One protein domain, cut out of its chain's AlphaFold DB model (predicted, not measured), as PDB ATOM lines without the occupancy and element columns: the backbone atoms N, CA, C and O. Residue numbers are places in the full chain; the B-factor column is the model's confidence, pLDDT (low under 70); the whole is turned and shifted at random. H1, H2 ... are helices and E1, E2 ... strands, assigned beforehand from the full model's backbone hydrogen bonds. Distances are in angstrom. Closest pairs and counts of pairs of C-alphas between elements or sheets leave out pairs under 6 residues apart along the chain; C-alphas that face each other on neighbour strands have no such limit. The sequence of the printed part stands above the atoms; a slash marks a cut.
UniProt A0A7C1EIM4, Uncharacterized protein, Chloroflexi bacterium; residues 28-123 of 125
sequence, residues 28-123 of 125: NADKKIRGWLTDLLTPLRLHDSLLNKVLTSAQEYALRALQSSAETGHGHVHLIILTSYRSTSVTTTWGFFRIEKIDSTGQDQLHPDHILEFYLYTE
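This is residues 28 to 123 of the 125 residues of an uncharacterized protein of Chloroflexi bacterium (UniProt A0A7C1EIM4). A twisted ribbon of three strands has the long helix H2 packed lengthwise over one face, the other bare; H1 folds back beside H2, two layers with helices on one face. The printed part has 96 residues, ordered H1, H2, E1, E2, E3; the mixed sheet runs E1, E3, E2, class mixed. It is only just loose, close to compact, radius of gyration of the C-alphas 15.0 A, spanning 47 by 27 by 15 A.

E3, residues 113 to 123, is parallel to E1, residues 76 to 84 (N 80 to O 116, 2.8 A), and forms an antiparallel hairpin with E2, residues 93 to 103 (N 99 to O 117, 2.8 A), both within hydrogen-bond range. H2, residues 48 to 72, runs along the strands over E3, height over the sheet 9.3 A; its closest C-alphas to E3 are Ala 65 and His 114, 6.5 A. H1, residues 29 to 44, touches H2, forming a helical hairpin; their closest C-alphas are Asp 30 and Gln 59, 5.9 A. O i to N i+4 pairs within range number 10 of 12 in H1, 20 of 21 in H2.

H1 begins at C-alpha 29 (-28.065, -7.228, -38.899); H2 is 36.2 A long, E2 32.8 A. E3, 31.3 A, ends at C-alpha 123 (-45.902, -2.963, -14.202).

The farthest C-alphas, Thr 91 and Asp 108, are 48.5 A apart. The printed part has no cut; pLDDT is under 70 in residues 71 to 75, 85 to 91 and 103 to 112.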
ATOM      1  N   ASN A  28     -25.070  -9.004 -41.391       81.94
ATOM      2  CA  ASN A  28     -24.881  -9.155 -39.938       81.94
ATOM      3  C   ASN A  28     -25.912  -8.405 -39.073       81.94
ATOM      4  O   ASN A  28     -25.658  -8.191 -37.885       81.94
ATOM      5  N   ALA A  29     -27.054  -7.993 -39.637       83.81
ATOM      6  CA  ALA A  29     -28.065  -7.228 -38.899       83.81
ATOM      7  C   ALA A  29     -28.500  -7.936 -37.603       83.81
ATOM      8  O   ALA A  29     -28.521  -7.314 -36.546       83.81
ATOM      9  N   ASP A  30     -28.716  -9.252 -37.659       86.38
ATOM     10  CA  ASP A  30     -29.123 -10.071 -36.513       86.38
ATOM     11  C   ASP A  30     -28.152  -9.974 -35.321       86.38
ATOM     12  O   ASP A  30     -28.529  -9.589 -34.211       86.38
ATOM     13  N   LYS A  31     -26.864 -10.240 -35.569       88.75
ATOM     14  CA  LYS A  31     -25.822 -10.178 -34.537       88.75
ATOM     15  C   LYS A  31     -25.652  -8.758 -33.992       88.75
ATOM     16  O   LYS A  31     -25.417  -8.597 -32.794       88.75
ATOM     17  N   LYS A  32     -25.778  -7.742 -34.856       91.06
ATOM     18  CA  LYS A  32     -25.681  -6.324 -34.475       91.06
ATOM     19  C   LYS A  32     -26.825  -5.932 -33.538       91.06
ATOM     20  O   LYS A  32     -26.545  -5.374 -32.482       91.06
ATOM     21  N   ILE A  33     -28.070  -6.280 -33.885       92.12
ATOM     22  CA  ILE A  33     -29.256  -6.040 -33.046       92.12
ATOM     23  C   ILE A  33     -29.065  -6.696 -31.684       92.12
ATOM     24  O   ILE A  33     -29.213  -6.040 -30.656       92.12
ATOM     25  N   ARG A  34     -28.701  -7.985 -31.671       93.50
ATOM     26  CA  ARG A  34     -28.607  -8.756 -30.431       93.50
ATOM     27  C   ARG A  34     -27.554  -8.208 -29.477       93.50
ATOM     28  O   ARG A  34     -27.842  -8.058 -28.293       93.50
ATOM     29  N   GLY A  35     -26.352  -7.921 -29.982       94.75
ATOM     30  CA  GLY A  35     -25.267  -7.351 -29.181       94.75
ATOM     31  C   GLY A  35     -25.643  -5.979 -28.627       94.75
ATOM     32  O   GLY A  35     -25.659  -5.794 -27.415       94.75
ATOM     33  N   TRP A  36     -26.057  -5.066 -29.513       95.88
ATOM     34  CA  TRP A  36     -26.437  -3.706 -29.134       95.88
ATOM     35  C   TRP A  36     -27.566  -3.676 -28.097       95.88
ATOM     36  O   TRP A  36     -27.460  -2.979 -27.092       95.88
ATOM     37  N   LEU A  37     -28.622  -4.465 -28.301       95.44
ATOM     38  CA  LEU A  37     -29.773  -4.474 -27.403       95.44
ATOM     39  C   LEU A  37     -29.449  -5.131 -26.055       95.44
ATOM     40  O   LEU A  37     -29.954  -4.695 -25.024       95.44
ATOM     41  N   THR A  38     -28.581  -6.149 -26.037       95.62
ATOM     42  CA  THR A  38     -28.103  -6.748 -24.780       95.62
ATOM     43  C   THR A  38     -27.334  -5.717 -23.957       95.62
ATOM     44  O   THR A  38     -27.629  -5.541 -22.773       95.62
ATOM     45  N   ASP A  39     -26.405  -4.993 -24.581       95.44
ATOM     46  CA  ASP A  39     -25.611  -3.963 -23.904       95.44
ATOM     47  C   ASP A  39     -26.503  -2.818 -23.399       95.44
ATOM     48  O   ASP A  39     -26.376  -2.389 -22.250       95.44
ATOM     49  N   LEU A  40     -27.462  -2.382 -24.222       94.94
ATOM     50  CA  LEU A  40     -28.396  -1.306 -23.894       94.94
ATOM     51  C   LEU A  40     -29.322  -1.644 -22.717       94.94
ATOM     52  O   LEU A  40     -29.606  -0.783 -21.885       94.94
ATOM     53  N   LEU A  41     -29.811  -2.886 -22.646       93.00
ATOM     54  CA  LEU A  41     -30.791  -3.314 -21.639       93.00
ATOM     55  C   LEU A  41     -30.149  -3.874 -20.362       93.00
ATOM     56  O   LEU A  41     -30.834  -3.997 -19.344       93.00
ATOM     57  N   THR A  42     -28.846  -4.177 -20.375       91.56
ATOM     58  CA  THR A  42     -28.109  -4.683 -19.202       91.56
ATOM     59  C   THR A  42     -28.287  -3.805 -17.949       91.56
ATOM     60  O   THR A  42     -28.560  -4.359 -16.877       91.56
ATOM     61  N   PRO A  43     -28.216  -2.458 -18.025       89.31
ATOM     62  CA  PRO A  43     -28.417  -1.596 -16.859       89.31
ATOM     63  C   PRO A  43     -29.807  -1.712 -16.220       89.31
ATOM     64  O   PRO A  43     -29.936  -1.474 -15.020       89.31
ATOM     65  N   LEU A  44     -30.832  -2.113 -16.985       87.12
ATOM     66  CA  LEU A  44     -32.208  -2.244 -16.494       87.12
ATOM     67  C   LEU A  44     -32.433  -3.507 -15.653       87.12
ATOM     68  O   LEU A  44     -33.475  -3.625 -15.009       87.12
ATOM     69  N   ARG A  45     -31.473  -4.446 -15.654       87.81
ATOM     70  CA  ARG A  45     -31.544  -5.713 -14.903       87.81
ATOM     71  C   ARG A  45     -32.863  -6.459 -15.134       87.81
ATOM     72  O   ARG A  45     -33.486  -6.951 -14.194       87.81
ATOM     73  N   LEU A  46     -33.297  -6.511 -16.393       89.12
ATOM     74  CA  LEU A  46     -34.506  -7.230 -16.786       89.12
ATOM     75  C   LEU A  46     -34.375  -8.711 -16.422       89.12
ATOM     76  O   LEU A  46     -33.298  -9.292 -16.522       89.12
ATOM     77  N   HIS A  47     -35.491  -9.342 -16.062       91.12
ATOM     78  CA  HIS A  47     -35.524 -10.793 -15.925       91.12
ATOM     79  C   HIS A  47     -35.161 -11.457 -17.266       91.12
ATOM     80  O   HIS A  47     -35.657 -11.031 -18.314       91.12
ATOM     81  N   ASP A  48     -34.361 -12.526 -17.245       91.31
ATOM     82  CA  ASP A  48     -33.832 -13.181 -18.456       91.31
ATOM     83  C   ASP A  48     -34.924 -13.557 -19.464       91.31
ATOM     84  O   ASP A  48     -34.743 -13.458 -20.679       91.31
ATOM     85  N   SER A  49     -36.094 -13.977 -18.975       93.25
ATOM     86  CA  SER A  49     -37.226 -14.316 -19.845       93.25
ATOM     87  C   SER A  49     -37.786 -13.103 -20.592       93.25
ATOM     88  O   SER A  49     -38.214 -13.247 -21.735       93.25
ATOM     89  N   LEU A  50     -37.777 -11.915 -19.983       92.81
ATOM     90  CA  LEU A  50     -38.216 -10.682 -20.626       92.81
ATOM     91  C   LEU A  50     -37.157 -10.178 -21.602       92.81
ATOM     92  O   LEU A  50     -37.496  -9.872 -22.742       92.81
ATOM     93  N   LEU A  51     -35.885 -10.161 -21.189       93.94
ATOM     94  CA  LEU A  51     -34.774  -9.785 -22.064       93.94
ATOM     95  C   LEU A  51     -34.778 -10.632 -23.343       93.94
ATOM     96  O   LEU A  51     -34.734 -10.086 -24.443       93.94
ATOM     97  N   ASN A  52     -34.924 -11.954 -23.215       95.62
ATOM     98  CA  ASN A  52     -35.010 -12.843 -24.372       95.62
ATOM     99  C   ASN A  52     -36.219 -12.534 -25.265       95.62
ATOM    100  O   ASN A  52     -36.073 -12.518 -26.482       95.62
ATOM    101  N   LYS A  53     -37.395 -12.236 -24.694       96.50
ATOM    102  CA  LYS A  53     -38.575 -11.845 -25.487       96.50
ATOM    103  C   LYS A  53     -38.347 -10.547 -26.261       96.50
ATOM    104  O   LYS A  53     -38.747 -10.468 -27.420       96.50
ATOM    105  N   VAL A  54     -37.711  -9.553 -25.641       95.56
ATOM    106  CA  VAL A  54     -37.388  -8.278 -26.297       95.56
ATOM    107  C   VAL A  54     -36.366  -8.500 -27.416       95.56
ATOM    108  O   VAL A  54     -36.603  -8.051 -28.532       95.56
ATOM    109  N   LEU A  55     -35.292  -9.258 -27.158       95.44
ATOM    110  CA  LEU A  55     -34.272  -9.602 -28.159       95.44
ATOM    111  C   LEU A  55     -34.873 -10.333 -29.361       95.44
ATOM    112  O   LEU A  55     -34.714  -9.873 -30.489       95.44
ATOM    113  N   THR A  56     -35.608 -11.422 -29.121       95.75
ATOM    114  CA  THR A  56     -36.263 -12.190 -30.185       95.75
ATOM    115  C   THR A  56     -37.232 -11.312 -30.974       95.75
ATOM    116  O   THR A  56     -37.169 -11.288 -32.198       95.75
ATOM    117  N   SER A  57     -38.068 -10.521 -30.291       96.06
ATOM    118  CA  SER A  57     -39.022  -9.640 -30.968       96.06
ATOM    119  C   SER A  57     -38.329  -8.550 -31.792       96.06
ATOM    120  O   SER A  57     -38.822  -8.222 -32.867       96.06
ATOM    121  N   ALA A  58     -37.223  -7.971 -31.322       94.31
ATOM    122  CA  ALA A  58     -36.475  -6.969 -32.081       94.31
ATOM    123  C   ALA A  58     -35.819  -7.588 -33.321       94.31
ATOM    124  O   ALA A  58     -35.929  -7.028 -34.409       94.31
ATOM    125  N   GLN A  59     -35.201  -8.764 -33.174       93.25
ATOM    126  CA  GLN A  59     -34.580  -9.495 -34.281       93.25
ATOM    127  C   GLN A  59     -35.611  -9.873 -35.352       93.25
ATOM    128  O   GLN A  59     -35.423  -9.544 -36.520       93.25
ATOM    129  N   GLU A  60     -36.722 -10.502 -34.966       93.50
ATOM    130  CA  GLU A  60     -37.764 -10.944 -35.902       93.50
ATOM    131  C   GLU A  60     -38.342  -9.782 -36.719       93.50
ATOM    132  O   GLU A  60     -38.447  -9.871 -37.944       93.50
ATOM    133  N   TYR A  61     -38.688  -8.675 -36.057       92.19
ATOM    134  CA  TYR A  61     -39.331  -7.544 -36.725       92.19
ATOM    135  C   TYR A  61     -38.342  -6.733 -37.555       92.19
ATOM    136  O   TYR A  61     -38.674  -6.351 -38.674       92.19
ATOM    137  N   ALA A  62     -37.120  -6.519 -37.064       90.44
ATOM    138  CA  ALA A  62     -36.103  -5.817 -37.836       90.44
ATOM    139  C   ALA A  62     -35.682  -6.618 -39.071       90.44
ATOM    140  O   ALA A  62     -35.542  -6.040 -40.143       90.44
ATOM    141  N   LEU A  63     -35.539  -7.945 -38.967       89.31
ATOM    142  CA  LEU A  63     -35.235  -8.791 -40.125       89.31
ATOM    143  C   LEU A  63     -36.375  -8.782 -41.146       89.31
ATOM    144  O   LEU A  63     -36.111  -8.646 -42.338       89.31
ATOM    145  N   ARG A  64     -37.631  -8.868 -40.693       88.81
ATOM    146  CA  ARG A  64     -38.802  -8.755 -41.572       88.81
ATOM    147  C   ARG A  64     -38.852  -7.395 -42.277       88.81
ATOM    148  O   ARG A  64     -39.069  -7.347 -43.485       88.81
ATOM    149  N   ALA A  65     -38.616  -6.308 -41.546       87.12
ATOM    150  CA  ALA A  65     -38.596  -4.959 -42.104       87.12
ATOM    151  C   ALA A  65     -37.431  -4.768 -43.093       87.12
ATOM    152  O   ALA A  65     -37.633  -4.218 -44.174       87.12
ATOM    153  N   LEU A  66     -36.244  -5.307 -42.791       85.81
ATOM    154  CA  LEU A  66     -35.088  -5.302 -43.696       85.81
ATOM    155  C   LEU A  66     -35.337  -6.124 -44.968       85.81
ATOM    156  O   LEU A  66     -34.889  -5.724 -46.038       85.81
ATOM    157  N   GLN A  67     -36.043  -7.253 -44.879       84.25
ATOM    158  CA  GLN A  67     -36.423  -8.055 -46.050       84.25
ATOM    159  C   GLN A  67     -37.398  -7.291 -46.950       84.25
ATOM    160  O   GLN A  67     -37.130  -7.146 -48.141       84.25
ATOM    161  N   SER A  68     -38.458  -6.720 -46.369       79.69
ATOM    162  CA  SER A  68     -39.408  -5.856 -47.088       79.69
ATOM    163  C   SER A  68     -38.707  -4.654 -47.737       79.69
ATOM    164  O   SER A  68     -39.006  -4.258 -48.859       79.69
ATOM    165  N   SER A  69     -37.726  -4.086 -47.037       75.06
ATOM    166  CA  SER A  69     -36.896  -2.974 -47.499       75.06
ATOM    167  C   SER A  69     -35.949  -3.355 -48.641       75.06
ATOM    168  O   SER A  69     -35.755  -2.579 -49.575       75.06
ATOM    169  N   ALA A  70     -35.362  -4.553 -48.599       71.44
ATOM    170  CA  ALA A  70     -34.456  -5.045 -49.636       71.44
ATOM    171  C   ALA A  70     -35.175  -5.258 -50.975       71.44
ATOM    172  O   ALA A  70     -34.599  -4.972 -52.023       71.44
ATOM    173  N   GLU A  71     -36.435  -5.700 -50.946       68.56
ATOM    174  CA  GLU A  71     -37.269  -5.850 -52.148       68.56
ATOM    175  C   GLU A  71     -37.521  -4.513 -52.861       68.56
ATOM    176  O   GLU A  71     -37.717  -4.490 -54.076       68.56
ATOM    177  N   THR A  72     -37.467  -3.396 -52.129       66.69
ATOM    178  CA  THR A  72     -37.689  -2.053 -52.687       66.69
ATOM    179  C   THR A  72     -36.401  -1.320 -53.062       66.69
ATOM    180  O   THR A  72     -36.473  -0.342 -53.796       66.69
ATOM    181  N   GLY A  73     -35.227  -1.806 -52.649       57.53
ATOM    182  CA  GLY A  73     -33.925  -1.372 -53.169       57.53
ATOM    183  C   GLY A  73     -33.085  -0.470 -52.260       57.53
ATOM    184  O   GLY A  73     -31.869  -0.497 -52.418       57.53
ATOM    185  N   HIS A  74     -33.659   0.262 -51.292       61.50
ATOM    186  CA  HIS A  74     -32.883   1.107 -50.355       61.50
ATOM    187  C   HIS A  74     -33.574   1.363 -48.998       61.50
ATOM    188  O   HIS A  74     -33.579   2.493 -48.518       61.50
ATOM    189  N   GLY A  75     -34.184   0.361 -48.364       67.38
ATOM    190  CA  GLY A  75     -34.810   0.598 -47.056       67.38
ATOM    191  C   GLY A  75     -33.846   0.432 -45.874       67.38
ATOM    192  O   GLY A  75     -33.075  -0.534 -45.794       67.38
ATOM    193  N   HIS A  76     -33.911   1.391 -44.953       82.00
ATOM    194  CA  HIS A  76     -33.276   1.354 -43.641       82.00
ATOM    195  C   HIS A  76     -34.336   1.002 -42.590       82.00
ATOM    196  O   HIS A  76     -35.521   1.308 -42.743       82.00
ATOM    197  N   VAL A  77     -33.911   0.344 -41.514       88.19
ATOM    198  CA  VAL A  77     -34.755   0.098 -40.342       88.19
ATOM    199  C   VAL A  77     -34.195   0.876 -39.163       88.19
ATOM    200  O   VAL A  77     -33.056   0.653 -38.750       88.19
ATOM    201  N   HIS A  78     -35.014   1.756 -38.601       90.81
ATOM    202  CA  HIS A  78     -34.723   2.496 -37.382       90.81
ATOM    203  C   HIS A  78     -35.331   1.756 -36.196       90.81
ATOM    204  O   HIS A  78     -36.548   1.678 -36.059       90.81
ATOM    205  N   LEU A  79     -34.492   1.198 -35.330       93.50
ATOM    206  CA  LEU A  79     -34.914   0.563 -34.085       93.50
ATOM    207  C   LEU A  79     -34.726   1.549 -32.927       93.50
ATOM    208  O   LEU A  79     -33.610   2.000 -32.682       93.50
ATOM    209  N   ILE A  80     -35.799   1.852 -32.202       95.06
ATOM    210  CA  ILE A  80     -35.815   2.814 -31.096       95.06
ATOM    211  C   ILE A  80     -36.291   2.095 -29.837       95.06
ATOM    212  O   ILE A  80     -37.352   1.469 -29.833       95.06
ATOM    213  N   ILE A  81     -35.524   2.192 -28.754       95.62
ATOM    214  CA  ILE A  81     -35.903   1.670 -27.441       95.62
ATOM    215  C   ILE A  81     -36.275   2.847 -26.552       95.62
ATOM    216  O   ILE A  81     -35.452   3.725 -26.303       95.62
ATOM    217  N   LEU A  82     -37.506   2.850 -26.058       93.94
ATOM    218  CA  LEU A  82     -38.054   3.855 -25.163       93.94
ATOM    219  C   LEU A  82     -38.342   3.248 -23.793       93.94
ATOM    220  O   LEU A  82     -38.724   2.084 -23.674       93.94
ATOM    221  N   THR A  83     -38.203   4.058 -22.751       91.12
ATOM    222  CA  THR A  83     -38.548   3.684 -21.381       91.12
ATOM    223  C   THR A  83     -39.252   4.828 -20.663       91.12
ATOM    224  O   THR A  83     -39.025   5.990 -20.991       91.12
ATOM    225  N   SER A  84     -40.150   4.528 -19.726       83.38
ATOM    226  CA  SER A  84     -40.785   5.567 -18.917       83.38
ATOM    227  C   SER A  84     -39.816   6.077 -17.845       83.38
ATOM    228  O   SER A  84     -39.159   5.291 -17.159       83.38
ATOM    229  N   TYR A  85     -39.723   7.400 -17.675       65.19
ATOM    230  CA  TYR A  85     -38.889   8.019 -16.638       65.19
ATOM    231  C   TYR A  85     -39.438   7.721 -15.239       65.19
ATOM    232  O   TYR A  85     -40.207   8.509 -14.692       65.19
ATOM    233  N   ARG A  86     -39.060   6.592 -14.626       65.25
ATOM    234  CA  ARG A  86     -39.289   6.352 -13.193       65.25
ATOM    235  C   ARG A  86     -38.168   5.542 -12.559       65.25
ATOM    236  O   ARG A  86     -37.668   4.576 -13.121       65.25
ATOM    237  N   SER A  87     -37.800   5.958 -11.345       56.06
ATOM    238  CA  SER A  87     -36.830   5.288 -10.476       56.06
ATOM    239  C   SER A  87     -37.177   3.807 -10.331       56.06
ATOM    240  O   SER A  87     -38.133   3.447  -9.641       56.06
ATOM    241  N   THR A  88     -36.372   2.950 -10.946       60.00
ATOM    242  CA  THR A  88     -36.523   1.499 -10.885       60.00
ATOM    243  C   THR A  88     -36.145   1.024  -9.484       60.00
ATOM    244  O   THR A  88     -34.974   1.073  -9.098       60.00
ATOM    245  N   SER A  89     -37.120   0.578  -8.691       60.31
ATOM    246  CA  SER A  89     -36.821  -0.152  -7.457       60.31
ATOM    247  C   SER A  89     -36.381  -1.580  -7.806       60.31
ATOM    248  O   SER A  89     -36.696  -2.103  -8.876       60.31
ATOM    249  N   VAL A  90     -35.659  -2.243  -6.902       58.19
ATOM    250  CA  VAL A  90     -35.102  -3.594  -7.128       58.19
ATOM    251  C   VAL A  90     -36.192  -4.661  -7.365       58.19
ATOM    252  O   VAL A  90     -35.894  -5.731  -7.883       58.19
ATOM    253  N   THR A  91     -37.459  -4.376  -7.045       66.19
ATOM    254  CA  THR A  91     -38.598  -5.306  -7.174       66.19
ATOM    255  C   THR A  91     -39.532  -4.968  -8.337       66.19
ATOM    256  O   THR A  91     -40.712  -5.307  -8.300       66.19
ATOM    257  N   THR A  92     -39.043  -4.246  -9.340       73.88
ATOM    258  CA  THR A  92     -39.893  -3.760 -10.427       73.88
ATOM    259  C   THR A  92     -40.143  -4.854 -11.465       73.88
ATOM    260  O   THR A  92     -39.204  -5.357 -12.083       73.88
ATOM    261  N   THR A  93     -41.410  -5.209 -11.682       85.50
ATOM    262  CA  THR A  93     -41.814  -6.042 -12.820       85.50
ATOM    263  C   THR A  93     -41.798  -5.190 -14.080       85.50
ATOM    264  O   THR A  93     -42.286  -4.065 -14.068       85.50
ATOM    265  N   TRP A  94     -41.246  -5.716 -15.168       90.19
ATOM    266  CA  TRP A  94     -41.162  -5.017 -16.446       90.19
ATOM    267  C   TRP A  94     -42.057  -5.677 -17.494       90.19
ATOM    268  O   TRP A  94     -42.133  -6.905 -17.574       90.19
ATOM    269  N   GLY A  95     -42.660  -4.849 -18.338       91.44
ATOM    270  CA  GLY A  95     -43.375  -5.234 -19.546       91.44
ATOM    271  C   GLY A  95     -42.848  -4.466 -20.756       91.44
ATOM    272  O   GLY A  95     -42.086  -3.503 -20.626       91.44
ATOM    273  N   PHE A  96     -43.241  -4.900 -21.953       94.31
ATOM    274  CA  PHE A  96     -42.988  -4.128 -23.163       94.31
ATOM    275  C   PHE A  96     -44.097  -4.293 -24.196       94.31
ATOM    276  O   PHE A  96     -44.746  -5.337 -24.276       94.31
ATOM    277  N   PHE A  97     -44.263  -3.270 -25.027       94.75
ATOM    278  CA  PHE A  97     -44.977  -3.369 -26.296       94.75
ATOM    279  C   PHE A  97     -44.127  -2.755 -27.409       94.75
ATOM    280  O   PHE A  97     -43.103  -2.124 -27.147       94.75
ATOM    281  N   ARG A  98     -44.530  -2.972 -28.659       95.06
ATOM    282  CA  ARG A  98     -43.833  -2.436 -29.830       95.06
ATOM    283  C   ARG A  98     -44.806  -1.792 -30.804       95.06
ATOM    284  O   ARG A  98     -45.952  -2.234 -30.896       95.06
ATOM    285  N   ILE A  99     -44.326  -0.807 -31.547       93.81
ATOM    286  CA  ILE A  99     -45.046  -0.161 -32.642       93.81
ATOM    287  C   ILE A  99     -44.157  -0.211 -33.882       93.81
ATOM    288  O   ILE A  99     -42.989   0.162 -33.835       93.81
ATOM    289  N   GLU A 100     -44.723  -0.686 -34.988       91.56
ATOM    290  CA  GLU A 100     -44.108  -0.621 -36.312       91.56
ATOM    291  C   GLU A 100     -44.752   0.541 -37.074       91.56
ATOM    292  O   GLU A 100     -45.977   0.589 -37.219       91.56
ATOM    293  N   LYS A 101     -43.933   1.490 -37.525       89.00
ATOM    294  CA  LYS A 101     -44.344   2.614 -38.368       89.00
ATOM    295  C   LYS A 101     -43.651   2.482 -39.714       89.00
ATOM    296  O   LYS A 101     -42.471   2.151 -39.783       89.00
ATOM    297  N   ILE A 102     -44.406   2.744 -40.768       83.38
ATOM    298  CA  ILE A 102     -43.914   2.760 -42.140       83.38
ATOM    299  C   ILE A 102     -44.210   4.166 -42.637       83.38
ATOM    300  O   ILE A 102     -45.366   4.470 -42.947       83.38
ATOM    301  N   ASP A 103     -43.208   5.045 -42.620       68.94
ATOM    302  CA  ASP A 103     -43.405   6.372 -43.192       68.94
ATOM    303  C   ASP A 103     -43.308   6.264 -44.713       68.94
ATOM    304  O   ASP A 103     -42.373   5.698 -45.268       68.94
ATOM    305  N   SER A 104     -44.346   6.744 -45.381       61.81
ATOM    306  CA  SER A 104     -44.477   6.768 -46.841       61.81
ATOM    307  C   SER A 104     -44.866   8.164 -47.336       61.81
ATOM    308  O   SER A 104     -45.228   8.332 -48.499       61.81
ATOM    309  N   THR A 105     -44.828   9.173 -46.453       53.09
ATOM    310  CA  THR A 105     -45.402  10.503 -46.706       53.09
ATOM    311  C   THR A 105     -44.396  11.576 -47.126       53.09
ATOM    312  O   THR A 105     -44.805  12.681 -47.488       53.09
ATOM    313  N   GLY A 106     -43.098  11.267 -47.182       52.22
ATOM    314  CA  GLY A 106     -42.106  12.149 -47.797       52.22
ATOM    315  C   GLY A 106     -42.250  12.157 -49.321       52.22
ATOM    316  O   GLY A 106     -41.908  11.174 -49.965       52.22
ATOM    317  N   GLN A 107     -42.703  13.271 -49.912       45.66
ATOM    318  CA  GLN A 107     -42.848  13.433 -51.373       45.66
ATOM    319  C   GLN A 107     -41.557  13.193 -52.191       45.66
ATOM    320  O   GLN A 107     -41.649  13.077 -53.408       45.66
ATOM    321  N   ASP A 108     -40.397  13.065 -51.539       48.59
ATOM    322  CA  ASP A 108     -39.090  12.803 -52.158       48.59
ATOM    323  C   ASP A 108     -38.409  11.503 -51.679       48.59
ATOM    324  O   ASP A 108     -37.279  11.213 -52.079       48.59
ATOM    325  N   GLN A 109     -39.056  10.687 -50.840       52.22
ATOM    326  CA  GLN A 109     -38.482   9.405 -50.426       52.22
ATOM    327  C   GLN A 109     -38.925   8.299 -51.388       52.22
ATOM    328  O   GLN A 109     -40.067   7.848 -51.382       52.22
ATOM    329  N   LEU A 110     -37.990   7.836 -52.220       51.66
ATOM    330  CA  LEU A 110     -38.186   6.687 -53.112       51.66
ATOM    331  C   LEU A 110     -38.469   5.372 -52.350       51.66
ATOM    332  O   LEU A 110     -38.877   4.395 -52.977       51.66
ATOM    333  N   HIS A 111     -38.272   5.338 -51.024       56.59
ATOM    334  CA  HIS A 111     -38.377   4.138 -50.193       56.59
ATOM    335  C   HIS A 111     -38.976   4.464 -48.818       56.59
ATOM    336  O   HIS A 111     -38.624   5.498 -48.256       56.59
ATOM    337  N   PRO A 112     -39.863   3.611 -48.274       62.12
ATOM    338  CA  PRO A 112     -40.434   3.833 -46.955       62.12
ATOM    339  C   PRO A 112     -39.401   3.583 -45.850       62.12
ATOM    340  O   PRO A 112     -38.781   2.517 -45.808       62.12
ATOM    341  N   ASP A 113     -39.268   4.533 -44.928       73.00
ATOM    342  CA  ASP A 113     -38.472   4.347 -43.716       73.00
ATOM    343  C   ASP A 113     -39.268   3.489 -42.718       73.00
ATOM    344  O   ASP A 113     -40.380   3.838 -42.295       73.00
ATOM    345  N   HIS A 114     -38.710   2.333 -42.347       86.81
ATOM    346  CA  HIS A 114     -39.306   1.438 -41.358       86.81
ATOM    347  C   HIS A 114     -38.803   1.803 -39.963       86.81
ATOM    348  O   HIS A 114     -37.620   1.653 -39.659       86.81
ATOM    349  N   ILE A 115     -39.708   2.217 -39.082       90.75
ATOM    350  CA  ILE A 115     -39.389   2.535 -37.690       90.75
ATOM    351  C   ILE A 115     -40.016   1.477 -36.782       90.75
ATOM    352  O   ILE A 115     -41.219   1.217 -36.831       90.75
ATOM    353  N   LEU A 116     -39.195   0.869 -35.934       93.06
ATOM    354  CA  LEU A 116     -39.588  -0.081 -34.904       93.06
ATOM    355  C   LEU A 116     -39.329   0.538 -33.536       93.06
ATOM    356  O   LEU A 116     -38.188   0.651 -33.099       93.06
ATOM    357  N   GLU A 117     -40.394   0.902 -32.838       95.50
ATOM    358  CA  GLU A 117     -40.323   1.453 -31.487       95.50
ATOM    359  C   GLU A 117     -40.668   0.368 -30.471       95.50
ATOM    360  O   GLU A 117     -41.714  -0.271 -30.568       95.50
ATOM    361  N   PHE A 118     -39.810   0.168 -29.476       96.38
ATOM    362  CA  PHE A 118     -40.057  -0.700 -28.331       96.38
ATOM    363  C   PHE A 118     -40.224   0.154 -27.089       96.38
ATOM    364  O   PHE A 118     -39.346   0.934 -26.746       96.38
ATOM    365  N   TYR A 119     -41.323  -0.044 -26.383       94.31
ATOM    366  CA  TYR A 119     -41.670   0.703 -25.187       94.31
ATOM    367  C   TYR A 119     -41.563  -0.217 -23.981       94.31
ATOM    368  O   TYR A 119     -42.393  -1.112 -23.817       94.31
ATOM    369  N   LEU A 120     -40.542  -0.016 -23.150       92.88
ATOM    370  CA  LEU A 120     -40.321  -0.769 -21.919       92.88
ATOM    371  C   LEU A 120     -40.884   0.002 -20.730       92.88
ATOM    372  O   LEU A 120     -40.461   1.124 -20.447       92.88
ATOM    373  N   TYR A 121     -41.799  -0.624 -20.003       89.56
ATOM    374  CA  TYR A 121     -42.468  -0.022 -18.858       89.56
ATOM    375  C   TYR A 121     -42.423  -0.928 -17.641       89.56
ATOM    376  O   TYR A 121     -42.229  -2.138 -17.729       89.56
ATOM    377  N   THR A 122     -42.645  -0.317 -16.490       87.75
ATOM    378  CA  THR A 122     -42.746  -0.993 -15.206       87.75
ATOM    379  C   THR A 122     -44.214  -1.294 -14.902       87.75
ATOM    380  O   THR A 122     -45.047  -0.390 -14.962       87.75
ATOM    381  N   GLU A 123     -44.551  -2.542 -14.587       82.25
ATOM    382  CA  GLU A 123     -45.902  -2.963 -14.202       82.25
ATOM    383  C   GLU A 123     -46.193  -2.652 -12.727       82.25
ATOM    384  O   GLU A 123     -45.308  -2.730 -11.873       82.25
TER     385      GLU A 123